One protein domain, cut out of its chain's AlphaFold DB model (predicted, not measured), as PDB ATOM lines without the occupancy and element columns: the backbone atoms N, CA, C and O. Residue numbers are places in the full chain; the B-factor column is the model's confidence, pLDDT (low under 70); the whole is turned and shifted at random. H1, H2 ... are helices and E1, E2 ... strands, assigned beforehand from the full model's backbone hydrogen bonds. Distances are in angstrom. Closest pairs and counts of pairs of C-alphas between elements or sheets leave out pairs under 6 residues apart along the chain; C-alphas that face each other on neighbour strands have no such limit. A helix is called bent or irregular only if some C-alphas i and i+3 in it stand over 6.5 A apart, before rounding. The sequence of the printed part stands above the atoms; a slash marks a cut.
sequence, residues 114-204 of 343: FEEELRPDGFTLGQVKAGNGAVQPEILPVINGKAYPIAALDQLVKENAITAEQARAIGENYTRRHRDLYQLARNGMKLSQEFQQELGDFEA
ATOM      1  N   PHE A 114     -27.866 -12.142 -35.808       94.50
ATOM      2  CA  PHE A 114     -26.524 -12.655 -35.559       94.50
ATOM      3  C   PHE A 114     -26.512 -13.857 -34.606       94.50
ATOM      4  O   PHE A 114     -25.815 -14.839 -34.849       94.50
ATOM      5  N   GLU A 115     -27.305 -13.823 -33.535       93.06
ATOM      6  CA  GLU A 115     -27.416 -14.950 -32.606       93.06
ATOM      7  C   GLU A 115     -27.993 -16.208 -33.283       93.06
ATOM      8  O   GLU A 115     -27.500 -17.316 -33.048       93.06
ATOM      9  N   GLU A 116     -28.982 -16.061 -34.174       94.31
ATOM     10  CA  GLU A 116     -29.507 -17.183 -34.962       94.31
ATOM     11  C   GLU A 116     -28.465 -17.763 -35.929       94.31
ATOM     12  O   GLU A 116     -28.411 -18.982 -36.102       94.31
ATOM     13  N   GLU A 117     -27.588 -16.932 -36.497       93.31
ATOM     14  CA  GLU A 117     -26.484 -17.385 -37.351       93.31
ATOM     15  C   GLU A 117     -25.408 -18.168 -36.583       93.31
ATOM     16  O   GLU A 117     -24.788 -19.067 -37.157       93.31
ATOM     17  N   LEU A 118     -25.181 -17.848 -35.304       93.94
ATOM     18  CA  LEU A 118     -24.200 -18.517 -34.438       93.94
ATOM     19  C   LEU A 118     -24.660 -19.903 -33.959       93.94
ATOM     20  O   LEU A 118     -23.835 -20.796 -33.739       93.94
ATOM     21  N   ARG A 119     -25.974 -20.095 -33.802       91.44
ATOM     22  CA  ARG A 119     -26.565 -21.280 -33.165       91.44
ATOM     23  C   ARG A 119     -26.204 -22.619 -33.837       91.44
ATOM     24  O   ARG A 119     -25.884 -23.550 -33.094       91.44
ATOM     25  N   PRO A 120     -26.218 -22.765 -35.181       92.12
ATOM     26  CA  PRO A 120     -25.847 -24.017 -35.850       92.12
ATOM     27  C   PRO A 120     -24.395 -24.439 -35.604       92.12
ATOM     28  O   PRO A 120     -24.101 -25.632 -35.596       92.12
ATOM     29  N   ASP A 121     -23.507 -23.474 -35.353       90.62
ATOM     30  CA  ASP A 121     -22.084 -23.723 -35.106       90.62
ATOM     31  C   ASP A 121     -21.775 -23.945 -33.617       90.62
ATOM     32  O   ASP A 121     -20.613 -24.111 -33.244       90.62
ATOM     33  N   GLY A 122     -22.803 -23.965 -32.760       92.69
ATOM     34  CA  GLY A 122     -22.657 -24.181 -31.323       92.69
ATOM     35  C   GLY A 122     -22.145 -22.957 -30.570       92.69
ATOM     36  O   GLY A 122     -21.467 -23.114 -29.559       92.69
ATOM     37  N   PHE A 123     -22.453 -21.746 -31.039       95.19
ATOM     38  CA  PHE A 123     -22.072 -20.494 -30.384       95.19
ATOM     39  C   PHE A 123     -23.291 -19.678 -29.936       95.19
ATOM     40  O   PHE A 123     -24.397 -19.846 -30.444       95.19
ATOM     41  N   THR A 124     -23.071 -18.772 -28.985       94.12
ATOM     42  CA  THR A 124     -24.031 -17.750 -28.545       94.12
ATOM     43  C   THR A 124     -23.330 -16.401 -28.396       94.12
ATOM     44  O   THR A 124     -22.105 -16.345 -28.244       94.12
ATOM     45  N   LEU A 125     -24.099 -15.314 -28.451       93.12
ATOM     46  CA  LEU A 125     -23.599 -13.968 -28.216       93.12
ATOM     47  C   LEU A 125     -23.671 -13.651 -26.718       93.12
ATOM     48  O   LEU A 125     -24.742 -13.616 -26.121       93.12
ATOM     49  N   GLY A 126     -22.515 -13.418 -26.105       89.50
ATOM     50  CA  GLY A 126     -22.383 -13.019 -24.712       89.50
ATOM     51  C   GLY A 126     -21.794 -11.622 -24.558       89.50
ATOM     52  O   GLY A 126     -21.599 -10.879 -25.519       89.50
ATOM     53  N   GLN A 127     -21.486 -11.274 -23.312       87.56
ATOM     54  CA  GLN A 127     -20.819 -10.030 -22.951       87.56
ATOM     55  C   GLN A 127     -19.595 -10.332 -22.090       87.56
ATOM     56  O   GLN A 127     -19.681 -11.092 -21.122       87.56
ATOM     57  N   VAL A 128     -18.464  -9.706 -22.409       83.56
ATOM     58  CA  VAL A 128     -17.237  -9.774 -21.608       83.56
ATOM     59  C   VAL A 128     -16.818  -8.380 -21.169       83.56
ATOM     60  O   VAL A 128     -17.024  -7.393 -21.872       83.56
ATOM     61  N   LYS A 129     -16.231  -8.288 -19.976       81.19
ATOM     62  CA  LYS A 129     -15.615  -7.045 -19.504       81.19
ATOM     63  C   LYS A 129     -14.216  -6.946 -20.099       81.19
ATOM     64  O   LYS A 129     -13.353  -7.762 -19.779       81.19
ATOM     65  N   ALA A 130     -13.992  -5.946 -20.939       74.69
ATOM     66  CA  ALA A 130     -12.668  -5.569 -21.399       74.69
ATOM     67  C   ALA A 130     -11.826  -5.023 -20.227       74.69
ATOM     68  O   ALA A 130     -12.354  -4.612 -19.192       74.69
ATOM     69  N   GLY A 131     -10.497  -5.002 -20.382       69.38
ATOM     70  CA  GLY A 131      -9.558  -4.585 -19.324       69.38
ATOM     71  C   GLY A 131      -9.725  -3.136 -18.838       69.38
ATOM     72  O   GLY A 131      -9.249  -2.790 -17.763       69.38
ATOM     73  N   ASN A 132     -10.439  -2.303 -19.596       77.25
ATOM     74  CA  ASN A 132     -10.831  -0.938 -19.232       77.25
ATOM     75  C   ASN A 132     -12.198  -0.860 -18.514       77.25
ATOM     76  O   ASN A 132     -12.712   0.233 -18.301       77.25
ATOM     77  N   GLY A 133     -12.813  -2.000 -18.181       73.88
ATOM     78  CA  GLY A 133     -14.133  -2.077 -17.554       73.88
ATOM     79  C   GLY A 133     -15.314  -1.941 -18.522       73.88
ATOM     80  O   GLY A 133     -16.455  -2.082 -18.083       73.88
ATOM     81  N   ALA A 134     -15.072  -1.710 -19.817       74.88
ATOM     82  CA  ALA A 134     -16.131  -1.642 -20.819       74.88
ATOM     83  C   ALA A 134     -16.709  -3.033 -21.092       74.88
ATOM     84  O   ALA A 134     -15.981  -4.021 -21.168       74.88
ATOM     85  N   VAL A 135     -18.024  -3.113 -21.262       78.75
ATOM     86  CA  VAL A 135     -18.699  -4.351 -21.650       78.75
ATOM     87  C   VAL A 135     -18.694  -4.440 -23.172       78.75
ATOM     88  O   VAL A 135     -19.165  -3.522 -23.838       78.75
ATOM     89  N   GLN A 136     -18.144  -5.521 -23.720       81.06
ATOM     90  CA  GLN A 136     -18.075  -5.763 -25.158       81.06
ATOM     91  C   GLN A 136     -18.832  -7.045 -25.527       81.06
ATOM     92  O   GLN A 136     -18.775  -8.017 -24.766       81.06
ATOM     93  N   PRO A 137     -19.541  -7.063 -26.671       84.75
ATOM     94  CA  PRO A 137     -20.109  -8.291 -27.210       84.75
ATOM     95  C   PRO A 137     -18.990  -9.285 -27.538       84.75
ATOM     96  O   PRO A 137     -17.974  -8.895 -28.107       84.75
ATOM     97  N   GLU A 138     -19.183 -10.557 -27.203       90.19
ATOM     98  CA  GLU A 138     -18.218 -11.632 -27.460       90.19
ATOM     99  C   GLU A 138     -18.949 -12.903 -27.879       90.19
ATOM    100  O   GLU A 138     -20.069 -13.163 -27.439       90.19
ATOM    101  N   ILE A 139     -18.304 -13.720 -28.707       93.25
ATOM    102  CA  ILE A 139     -18.850 -15.017 -29.092       93.25
ATOM    103  C   ILE A 139     -18.396 -16.074 -28.089       93.25
ATOM    104  O   ILE A 139     -17.204 -16.253 -27.845       93.25
ATOM    105  N   LEU A 140     -19.346 -16.831 -27.540       93.25
ATOM    106  CA  LEU A 140     -19.072 -17.878 -26.560       93.25
ATOM    107  C   LEU A 140     -19.465 -19.255 -27.115       93.25
ATOM    108  O   LEU A 140     -20.619 -19.426 -27.520       93.25
ATOM    109  N   PRO A 141     -18.563 -20.256 -27.139       94.25
ATOM    110  CA  PRO A 141     -18.947 -21.635 -27.426       94.25
ATOM    111  C   PRO A 141     -19.920 -22.184 -26.378       94.25
ATOM    112  O   PRO A 141     -19.742 -21.991 -25.173       94.25
ATOM    113  N   VAL A 142     -20.925 -22.919 -26.848       93.94
ATOM    114  CA  VAL A 142     -21.935 -23.600 -26.038       93.94
ATOM    115  C   VAL A 142     -21.599 -25.085 -25.969       93.94
ATOM    116  O   VAL A 142     -21.694 -25.815 -26.952       93.94
ATOM    117  N   ILE A 143     -21.233 -25.549 -24.778       92.06
ATOM    118  CA  ILE A 143     -20.853 -26.938 -24.507       92.06
ATOM    119  C   ILE A 143     -21.781 -27.467 -23.417       92.06
ATOM    120  O   ILE A 143     -21.907 -26.864 -22.353       92.06
ATOM    121  N   ASN A 144     -22.469 -28.583 -23.679       87.44
ATOM    122  CA  ASN A 144     -23.449 -29.176 -22.757       87.44
ATOM    123  C   ASN A 144     -24.504 -28.166 -22.250       87.44
ATOM    124  O   ASN A 144     -24.900 -28.188 -21.085       87.44
ATOM    125  N   GLY A 145     -24.929 -27.246 -23.124       87.31
ATOM    126  CA  GLY A 145     -25.917 -26.208 -22.811       87.31
ATOM    127  C   GLY A 145     -25.389 -25.028 -21.985       87.31
ATOM    128  O   GLY A 145     -26.185 -24.187 -21.577       87.31
ATOM    129  N   LYS A 146     -24.076 -24.939 -21.733       91.31
ATOM    130  CA  LYS A 146     -23.440 -23.828 -21.009       91.31
ATOM    131  C   LYS A 146     -22.463 -23.075 -21.908       91.31
ATOM    132  O   LYS A 146     -21.713 -23.695 -22.657       91.31
ATOM    133  N   ALA A 147     -22.473 -21.747 -21.816       93.38
ATOM    134  CA  ALA A 147     -21.556 -20.878 -22.545       93.38
ATOM    135  C   ALA A 147     -20.218 -20.752 -21.801       93.38
ATOM    136  O   ALA A 147     -20.206 -20.512 -20.591       93.38
ATOM    137  N   TYR A 148     -19.103 -20.887 -22.519       91.75
ATOM    138  CA  TYR A 148     -17.752 -20.788 -21.961       91.75
ATOM    139  C   TYR A 148     -16.914 -19.755 -22.722       91.75
ATOM    140  O   TYR A 148     -17.069 -19.635 -23.933       91.75
ATOM    141  N   PRO A 149     -15.990 -19.030 -22.066       91.94
ATOM    142  CA  PRO A 149     -14.975 -18.251 -22.770       91.94
ATOM    143  C   PRO A 149     -14.079 -19.160 -23.616       91.94
ATOM    144  O   PRO A 149     -13.738 -20.261 -23.185       91.94
ATOM    145  N   ILE A 150     -13.615 -18.681 -24.773       89.69
ATOM    146  CA  ILE A 150     -12.755 -19.479 -25.665       89.69
ATOM    147  C   ILE A 150     -11.460 -19.954 -24.978       89.69
ATOM    148  O   ILE A 150     -10.990 -21.063 -25.220       89.69
ATOM    149  N   ALA A 151     -10.926 -19.162 -24.043       90.00
ATOM    150  CA  ALA A 151      -9.740 -19.509 -23.261       90.00
ATOM    151  C   ALA A 151      -9.937 -20.725 -22.330       90.00
ATOM    152  O   ALA A 151      -8.959 -21.301 -21.863       90.00
ATOM    153  N   ALA A 152     -11.182 -21.133 -22.056       91.50
ATOM    154  CA  ALA A 152     -11.484 -22.269 -21.186       91.50
ATOM    155  C   ALA A 152     -11.411 -23.632 -21.903       91.50
ATOM    156  O   ALA A 152     -11.472 -24.664 -21.235       91.50
ATOM    157  N   LEU A 153     -11.267 -23.669 -23.235       90.19
ATOM    158  CA  LEU A 153     -11.288 -24.923 -24.000       90.19
ATOM    159  C   LEU A 153     -10.203 -25.918 -23.555       90.19
ATOM    160  O   LEU A 153     -10.508 -27.091 -23.359       90.19
ATOM    161  N   ASP A 154      -8.971 -25.460 -23.309       90.62
ATOM    162  CA  ASP A 154      -7.868 -26.327 -22.857       90.62
ATOM    163  C   ASP A 154      -8.151 -26.981 -21.499       90.62
ATOM    164  O   ASP A 154      -7.756 -28.122 -21.243       90.62
ATOM    165  N   GLN A 155      -8.838 -26.260 -20.610       91.69
ATOM    166  CA  GLN A 155      -9.244 -26.788 -19.314       91.69
ATOM    167  C   GLN A 155     -10.366 -27.818 -19.470       91.69
ATOM    168  O   GLN A 155     -10.291 -28.890 -18.873       91.69
ATOM    169  N   LEU A 156     -11.348 -27.552 -20.334       90.94
ATOM    170  CA  LEU A 156     -12.439 -28.486 -20.619       90.94
ATOM    171  C   LEU A 156     -11.944 -29.796 -21.254       90.94
ATOM    172  O   LEU A 156     -12.513 -30.855 -20.988       90.94
ATOM    173  N   VAL A 157     -10.858 -29.757 -22.036       92.81
ATOM    174  CA  VAL A 157     -10.182 -30.970 -22.532       92.81
ATOM    175  C   VAL A 157      -9.540 -31.753 -21.382       92.81
ATOM    176  O   VAL A 157      -9.714 -32.967 -21.294       92.81
ATOM    177  N   LYS A 158      -8.835 -31.077 -20.460       90.94
ATOM    178  CA  LYS A 158      -8.222 -31.721 -19.277       90.94
ATOM    179  C   LYS A 158      -9.259 -32.353 -18.346       90.94
ATOM    180  O   LYS A 158      -8.984 -33.379 -17.732       90.94
ATOM    181  N   GLU A 159     -10.438 -31.750 -18.252       91.06
ATOM    182  CA  GLU A 159     -11.567 -32.229 -17.448       91.06
ATOM    183  C   GLU A 159     -12.390 -33.330 -18.152       91.06
ATOM    184  O   GLU A 159     -13.377 -33.804 -17.596       91.06
ATOM    185  N   ASN A 160     -11.983 -33.775 -19.351       87.94
ATOM    186  CA  ASN A 160     -12.702 -34.734 -20.204       87.94
ATOM    187  C   ASN A 160     -14.136 -34.299 -20.575       87.94
ATOM    188  O   ASN A 160     -14.977 -35.137 -20.901       87.94
ATOM    189  N   ALA A 161     -14.427 -32.994 -20.547       87.38
ATOM    190  CA  ALA A 161     -15.722 -32.454 -20.958       87.38
ATOM    191  C   ALA A 161     -15.872 -32.398 -22.490       87.38
ATOM    192  O   ALA A 161     -16.992 -32.491 -22.994       87.38
ATOM    193  N   ILE A 162     -14.755 -32.263 -23.217       91.88
ATOM    194  CA  ILE A 162     -14.653 -32.307 -24.686       91.88
ATOM    195  C   ILE A 162     -13.339 -32.982 -25.110       91.88
ATOM    196  O   ILE A 162     -12.378 -33.030 -24.346       91.88
ATOM    197  N   THR A 163     -13.271 -33.484 -26.341       93.56
ATOM    198  CA  THR A 163     -12.032 -34.037 -26.922       93.56
ATOM    199  C   THR A 163     -11.138 -32.945 -27.519       93.56
ATOM    200  O   THR A 163     -11.607 -31.863 -27.873       93.56
ATOM    201  N   ALA A 164      -9.844 -33.235 -27.702       90.62
ATOM    202  CA  ALA A 164      -8.910 -32.310 -28.355       90.62
ATOM    203  C   ALA A 164      -9.316 -31.975 -29.807       90.62
ATOM    204  O   ALA A 164      -9.128 -30.847 -30.259       90.62
ATOM    205  N   GLU A 165      -9.913 -32.929 -30.529       92.00
ATOM    206  CA  GLU A 165     -10.432 -32.703 -31.885       92.00
ATOM    207  C   GLU A 165     -11.642 -31.760 -31.880       92.00
ATOM    208  O   GLU A 165     -11.703 -30.835 -32.691       92.00
ATOM    209  N   GLN A 166     -12.565 -31.928 -30.925       89.19
ATOM    210  CA  GLN A 166     -13.697 -31.014 -30.737       89.19
ATOM    211  C   GLN A 166     -13.229 -29.601 -30.367       89.19
ATOM    212  O   GLN A 166     -13.713 -28.633 -30.948       89.19
ATOM    213  N   ALA A 167     -12.261 -29.471 -29.455       90.69
ATOM    214  CA  ALA A 167     -11.691 -28.175 -29.084       90.69
ATOM    215  C   ALA A 167     -11.054 -27.462 -30.291       90.69
ATOM    216  O   ALA A 167     -11.263 -26.263 -30.486       90.69
ATOM    217  N   ARG A 168     -10.338 -28.205 -31.146       90.62
ATOM    218  CA  ARG A 168      -9.751 -27.667 -32.381       90.62
ATOM    219  C   ARG A 168     -10.818 -27.201 -33.375       90.62
ATOM    220  O   ARG A 168     -10.710 -26.090 -33.887       90.62
ATOM    221  N   ALA A 169     -11.861 -28.003 -33.604       90.75
ATOM    222  CA  ALA A 169     -12.972 -27.634 -34.486       90.75
ATOM    223  C   ALA A 169     -13.717 -26.377 -33.993       90.75
ATOM    224  O   ALA A 169     -14.033 -25.490 -34.788       90.75
ATOM    225  N   ILE A 170     -13.936 -26.258 -32.675       92.31
ATOM    226  CA  ILE A 170     -14.517 -25.056 -32.061       92.31
ATOM    227  C   ILE A 170     -13.607 -23.843 -32.295       92.31
ATOM    228  O   ILE A 170     -14.102 -22.791 -32.686       92.31
ATOM    229  N   GLY A 171     -12.289 -23.968 -32.115       90.94
ATOM    230  CA  GLY A 171     -11.343 -22.869 -32.356       90.94
ATOM    231  C   GLY A 171     -11.327 -22.371 -33.810       90.94
ATOM    232  O   GLY A 171     -11.301 -21.160 -34.065       90.94
ATOM    233  N   GLU A 172     -11.395 -23.286 -34.779       89.00
ATOM    234  CA  GLU A 172     -11.461 -22.946 -36.208       89.00
ATOM    235  C   GLU A 172     -12.771 -22.213 -36.559       89.00
ATOM    236  O   GLU A 172     -12.740 -21.177 -37.236       89.00
ATOM    237  N   ASN A 173     -13.917 -22.681 -36.047       91.12
ATOM    238  CA  ASN A 173     -15.202 -21.995 -36.230       91.12
ATOM    239  C   ASN A 173     -15.260 -20.653 -35.486       91.12
ATOM    240  O   ASN A 173     -15.766 -19.677 -36.040       91.12
ATOM    241  N   TYR A 174     -14.677 -20.565 -34.287       91.94
ATOM    242  CA  TYR A 174     -14.573 -19.319 -33.525       91.94
ATOM    243  C   TYR A 174     -13.851 -18.241 -34.333       91.94
ATOM    244  O   TYR A 174     -14.363 -17.138 -34.475       91.94
ATOM    245  N   THR A 175     -12.718 -18.570 -34.960       88.62
ATOM    246  CA  THR A 175     -11.959 -17.615 -35.790       88.62
ATOM    247  C   THR A 175     -12.788 -17.080 -36.961       88.62
ATOM    248  O   THR A 175     -12.679 -15.908 -37.328       88.62
ATOM    249  N   ARG A 176     -13.637 -17.931 -37.554       88.31
ATOM    250  CA  ARG A 176     -14.565 -17.533 -38.619       88.31
ATOM    251  C   ARG A 176     -15.644 -16.595 -38.081       88.31
ATOM    252  O   ARG A 176     -15.768 -15.486 -38.587       88.31
ATOM    253  N   ARG A 177     -16.358 -16.997 -37.028       91.06
ATOM    254  CA  ARG A 177     -17.467 -16.224 -36.450       91.06
ATOM    255  C   ARG A 177     -17.021 -14.924 -35.797       91.06
ATOM    256  O   ARG A 177     -17.723 -13.923 -35.870       91.06
ATOM    257  N   HIS A 178     -15.815 -14.887 -35.248       88.56
ATOM    258  CA  HIS A 178     -15.218 -13.666 -34.720       88.56
ATOM    259  C   HIS A 178     -14.998 -12.606 -35.812       88.56
ATOM    260  O   HIS A 178     -15.028 -11.408 -35.536       88.56
ATOM    261  N   ARG A 179     -14.825 -13.003 -37.082       88.38
ATOM    262  CA  ARG A 179     -14.834 -12.051 -38.205       88.38
ATOM    263  C   ARG A 179     -16.219 -11.446 -38.417       88.38
ATOM    264  O   ARG A 179     -16.320 -10.247 -38.665       88.38
ATOM    265  N   ASP A 180     -17.261 -12.256 -38.299       91.25
ATOM    266  CA  ASP A 180     -18.647 -11.814 -38.448       91.25
ATOM    267  C   ASP A 180     -19.046 -10.881 -37.285       91.25
ATOM    268  O   ASP A 180     -19.718  -9.876 -37.503       91.25
ATOM    269  N   LEU A 181     -18.509 -11.104 -36.077       91.44
ATOM    270  CA  LEU A 181     -18.650 -10.187 -34.935       91.44
ATOM    271  C   LEU A 181     -18.084  -8.786 -35.226       91.44
ATOM    272  O   LEU A 181     -18.687  -7.780 -34.852       91.44
ATOM    273  N   TYR A 182     -16.956  -8.686 -35.939       89.81
ATOM    274  CA  TYR A 182     -16.443  -7.385 -36.388       89.81
ATOM    275  C   TYR A 182     -17.386  -6.702 -37.385       89.81
ATOM    276  O   TYR A 182     -17.527  -5.477 -37.358       89.81
ATOM    277  N   GLN A 183     -18.039  -7.467 -38.264       91.12
ATOM    278  CA  GLN A 183     -19.035  -6.916 -39.187       91.12
ATOM    279  C   GLN A 183     -20.272  -6.425 -38.433       91.12
ATOM    280  O   GLN A 183     -20.739  -5.319 -38.701       91.12
ATOM    281  N   LEU A 184     -20.743  -7.188 -37.442       92.56
ATOM    282  CA  LEU A 184     -21.815  -6.781 -36.537       92.56
ATOM    283  C   LEU A 184     -21.484  -5.452 -35.849       92.56
ATOM    284  O   LEU A 184     -22.290  -4.525 -35.888       92.56
ATOM    285  N   ALA A 185     -20.281  -5.326 -35.278       90.94
ATOM    286  CA  ALA A 185     -19.837  -4.098 -34.619       90.94
ATOM    287  C   ALA A 185     -19.814  -2.899 -35.582       90.94
ATOM    288  O   ALA A 185     -20.279  -1.814 -35.236       90.94
ATOM    289  N   ARG A 186     -19.332  -3.094 -36.818       93.06
ATOM    290  CA  ARG A 186     -19.347  -2.054 -37.857       93.06
ATOM    291  C   ARG A 186     -20.771  -1.639 -38.234       93.06
ATOM    292  O   ARG A 186     -21.030  -0.447 -38.385       93.06
ATOM    293  N   ASN A 187     -21.684  -2.597 -38.369       94.19
ATOM    294  CA  ASN A 187     -23.094  -2.321 -38.649       94.19
ATOM    295  C   ASN A 187     -23.756  -1.577 -37.481       94.19
ATOM    296  O   ASN A 187     -24.486  -0.620 -37.720       94.19
ATOM    297  N   GLY A 188     -23.439  -1.942 -36.236       93.31
ATOM    298  CA  GLY A 188     -23.890  -1.229 -35.040       93.31
ATOM    299  C   GLY A 188     -23.391   0.220 -34.989       93.31
ATOM    300  O   GLY A 188     -24.172   1.128 -34.723       93.31
ATOM    301  N   MET A 189     -22.120   0.469 -35.329       93.88
ATOM    302  CA  MET A 189     -21.591   1.838 -35.447       93.88
ATOM    303  C   MET A 189     -22.319   2.647 -36.524       93.88
ATOM    304  O   MET A 189     -22.654   3.805 -36.290       93.88
ATOM    305  N   LYS A 190     -22.595   2.043 -37.687       96.44
ATOM    306  CA  LYS A 190     -23.352   2.699 -38.759       96.44
ATOM    307  C   LYS A 190     -24.781   3.027 -38.316       96.44
ATOM    308  O   LYS A 190     -25.229   4.144 -38.529       96.44
ATOM    309  N   LEU A 191     -25.459   2.087 -37.658       97.00
ATOM    310  CA  LEU A 191     -26.806   2.291 -37.122       97.00
ATOM    311  C   LEU A 191     -26.835   3.418 -36.076       97.00
ATOM    312  O   LEU A 191     -27.765   4.215 -36.059       97.00
ATOM    313  N   SER A 192     -25.796   3.522 -35.243       95.38
ATOM    314  CA  SER A 192     -25.638   4.616 -34.277       95.38
ATOM    315  C   SER A 192     -25.444   5.979 -34.956       95.38
ATOM    316  O   SER A 192     -26.054   6.963 -34.543       95.38
ATOM    317  N   GLN A 193     -24.659   6.042 -36.038       97.38
ATOM    318  CA  GLN A 193     -24.516   7.264 -36.844       97.38
ATOM    319  C   GLN A 193     -25.837   7.665 -37.511       97.38
ATOM    320  O   GLN A 193     -26.213   8.831 -37.456       97.38
ATOM    321  N   GLU A 194     -26.557   6.702 -38.095       97.94
ATOM    322  CA  GLU A 194     -27.884   6.925 -38.683       97.94
ATOM    323  C   GLU A 194     -28.878   7.445 -37.634       97.94
ATOM    324  O   GLU A 194     -29.595   8.402 -37.900       97.94
ATOM    325  N   PHE A 195     -28.862   6.881 -36.421       97.56
ATOM    326  CA  PHE A 195     -29.689   7.350 -35.307       97.56
ATOM    327  C   PHE A 195     -29.387   8.803 -34.929       97.56
ATOM    328  O   PHE A 195     -30.306   9.606 -34.784       97.56
ATOM    329  N   GLN A 196     -28.106   9.147 -34.762       95.94
ATOM    330  CA  GLN A 196     -27.698  10.510 -34.414       95.94
ATOM    331  C   GLN A 196     -28.102  11.515 -35.492       95.94
ATOM    332  O   GLN A 196     -28.596  12.591 -35.161       95.94
ATOM    333  N   GLN A 197     -27.922  11.153 -36.762       95.88
ATOM    334  CA  GLN A 197     -28.314  11.993 -37.885       95.88
ATOM    335  C   GLN A 197     -29.835  12.180 -37.937       95.88
ATOM    336  O   GLN A 197     -30.299  13.312 -37.979       95.88
ATOM    337  N   GLU A 198     -30.616  11.099 -37.873       97.38
ATOM    338  CA  GLU A 198     -32.078  11.175 -37.966       97.38
ATOM    339  C   GLU A 198     -32.694  11.942 -36.786       97.38
ATOM    340  O   GLU A 198     -33.622  12.732 -36.966       97.38
ATOM    341  N   LEU A 199     -32.143  11.767 -35.581       95.38
ATOM    342  CA  LEU A 199     -32.549  12.547 -34.417       95.38
ATOM    343  C   LEU A 199     -32.211  14.036 -34.589       95.38
ATOM    344  O   LEU A 199     -33.061  14.880 -34.301       95.38
ATOM    345  N   GLY A 200     -31.007  14.355 -35.071       94.19
ATOM    346  CA  GLY A 200     -30.584  15.733 -35.335       94.19
ATOM    347  C   GLY A 200     -31.432  16.414 -36.410       94.19
ATOM    348  O   GLY A 200     -31.896  17.535 -36.207       94.19
ATOM    349  N   ASP A 201     -31.721  15.717 -37.510       95.06
ATOM    350  CA  ASP A 201     -32.577  16.209 -38.595       95.06
ATOM    351  C   ASP A 201     -34.010  16.472 -38.099       95.06
ATOM    352  O   ASP A 201     -34.613  17.495 -38.433       95.06
ATOM    353  N   PHE A 202     -34.554  15.585 -37.256       95.69
ATOM    354  CA  PHE A 202     -35.863  15.771 -36.625       95.69
ATOM    355  C   PHE A 202     -35.895  16.995 -35.697       95.69
ATOM    356  O   PHE A 202     -36.853  17.777 -35.722       95.69
ATOM    357  N   GLU A 203     -34.851  17.186 -34.891       94.12
ATOM    358  CA  GLU A 203     -34.704  18.342 -34.005       94.12
ATOM    359  C   GLU A 203     -34.600  19.655 -34.789       94.12
ATOM    360  O   GLU A 203     -35.345  20.598 -34.508       94.12
ATOM    361  N   ALA A 204     -33.739  19.695 -35.809       94.06
ATOM    362  CA  ALA A 204     -33.563  20.848 -36.683       94.06
ATOM    363  C   ALA A 204     -34.857  21.187 -37.434       94.06
ATOM    364  O   ALA A 204     -35.290  22.338 -37.424       94.06
TER     365      ALA A 204
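Overview. This is residues 114 to 204 of the 343 residues of the protein "ATP-dependent Lon protease" of Chlorobi bacterium OLB7 (UniProt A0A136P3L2). A two-stranded hairpin, E1 and E2, packs through E2 on the earlier part of one very long helix, H3, whose residues 186 to 204 stick out as a bare arm. Short H2 folds back along the first turns of H3, and short H1 packs on E1. The printed part has 91 residues, with three named helices and two named strands in the order H1, E1, E2, H2, H3; the sheet, E1 - E2, is antiparallel and the class is mixed. The whole is loose, with a radius of gyration of the C-alphas of 17.1 A, and spans 62 by 28 by 20 A, the arm making the length.

Along the chain. E1, residues 123 to 129, is 18.5 A long. E2, residues 135 to 143, is 22.9 A long and bends by 52 degrees at residue 138. H3, residues 164 to 204, is 59.2 A long, has a kink of 28 degrees near residue 177 and ends with C-alpha 204 at (-33.563, 20.848, -36.683). H2, residues 150 to 158, 14.5 A, is irregular: C-alphas 151 and 154 are 7.1 A apart. H1, residues 114 to 121, 11.9 A, begins with C-alpha 114 at (-26.524, -12.655, -35.559) and is only just irregular, C-alphas 117 and 120 being 6.8 A apart.

Arrangement. In the hairpin of E1 and E2, N 126 and O 138 are within hydrogen-bond range at 2.8 A. The closest C-alphas of E2 and H3 are those of Ile 139 and His 178, 6.8 A. H2 and H3 form a helical hairpin and touch, H3 with residues 164 to 171 alone, at a shallow tilt of 20 degrees, opposite ways; their closest C-alphas, Leu 153 and Ala 167, are 6.0 A apart. The closest C-alphas of H1 and E1 are those of Glu 115 and Leu 125, 5.9 A. H1 and H3 only just touch, with 3 pairs of C-alphas within 8 A, the closest those of Asp 121 and Asn 173, 7.2 A. H2 is apart from H1 and E1. O i to N i+4 pairs are within range in 2 of 4 in H1, 3 of 5 in H2 and 35 of 37 in H3.

Size, cuts and confidence. The two C-alphas farthest apart, Asn 160 and Ala 204, are 61.6 A apart. Without residues 186 to 204, which stand free, the body spans 33 by 27 by 19 A. The printed part has no cut and no long link. The mean pLDDT of the printed part is 90.7, and residue 131 is under 70.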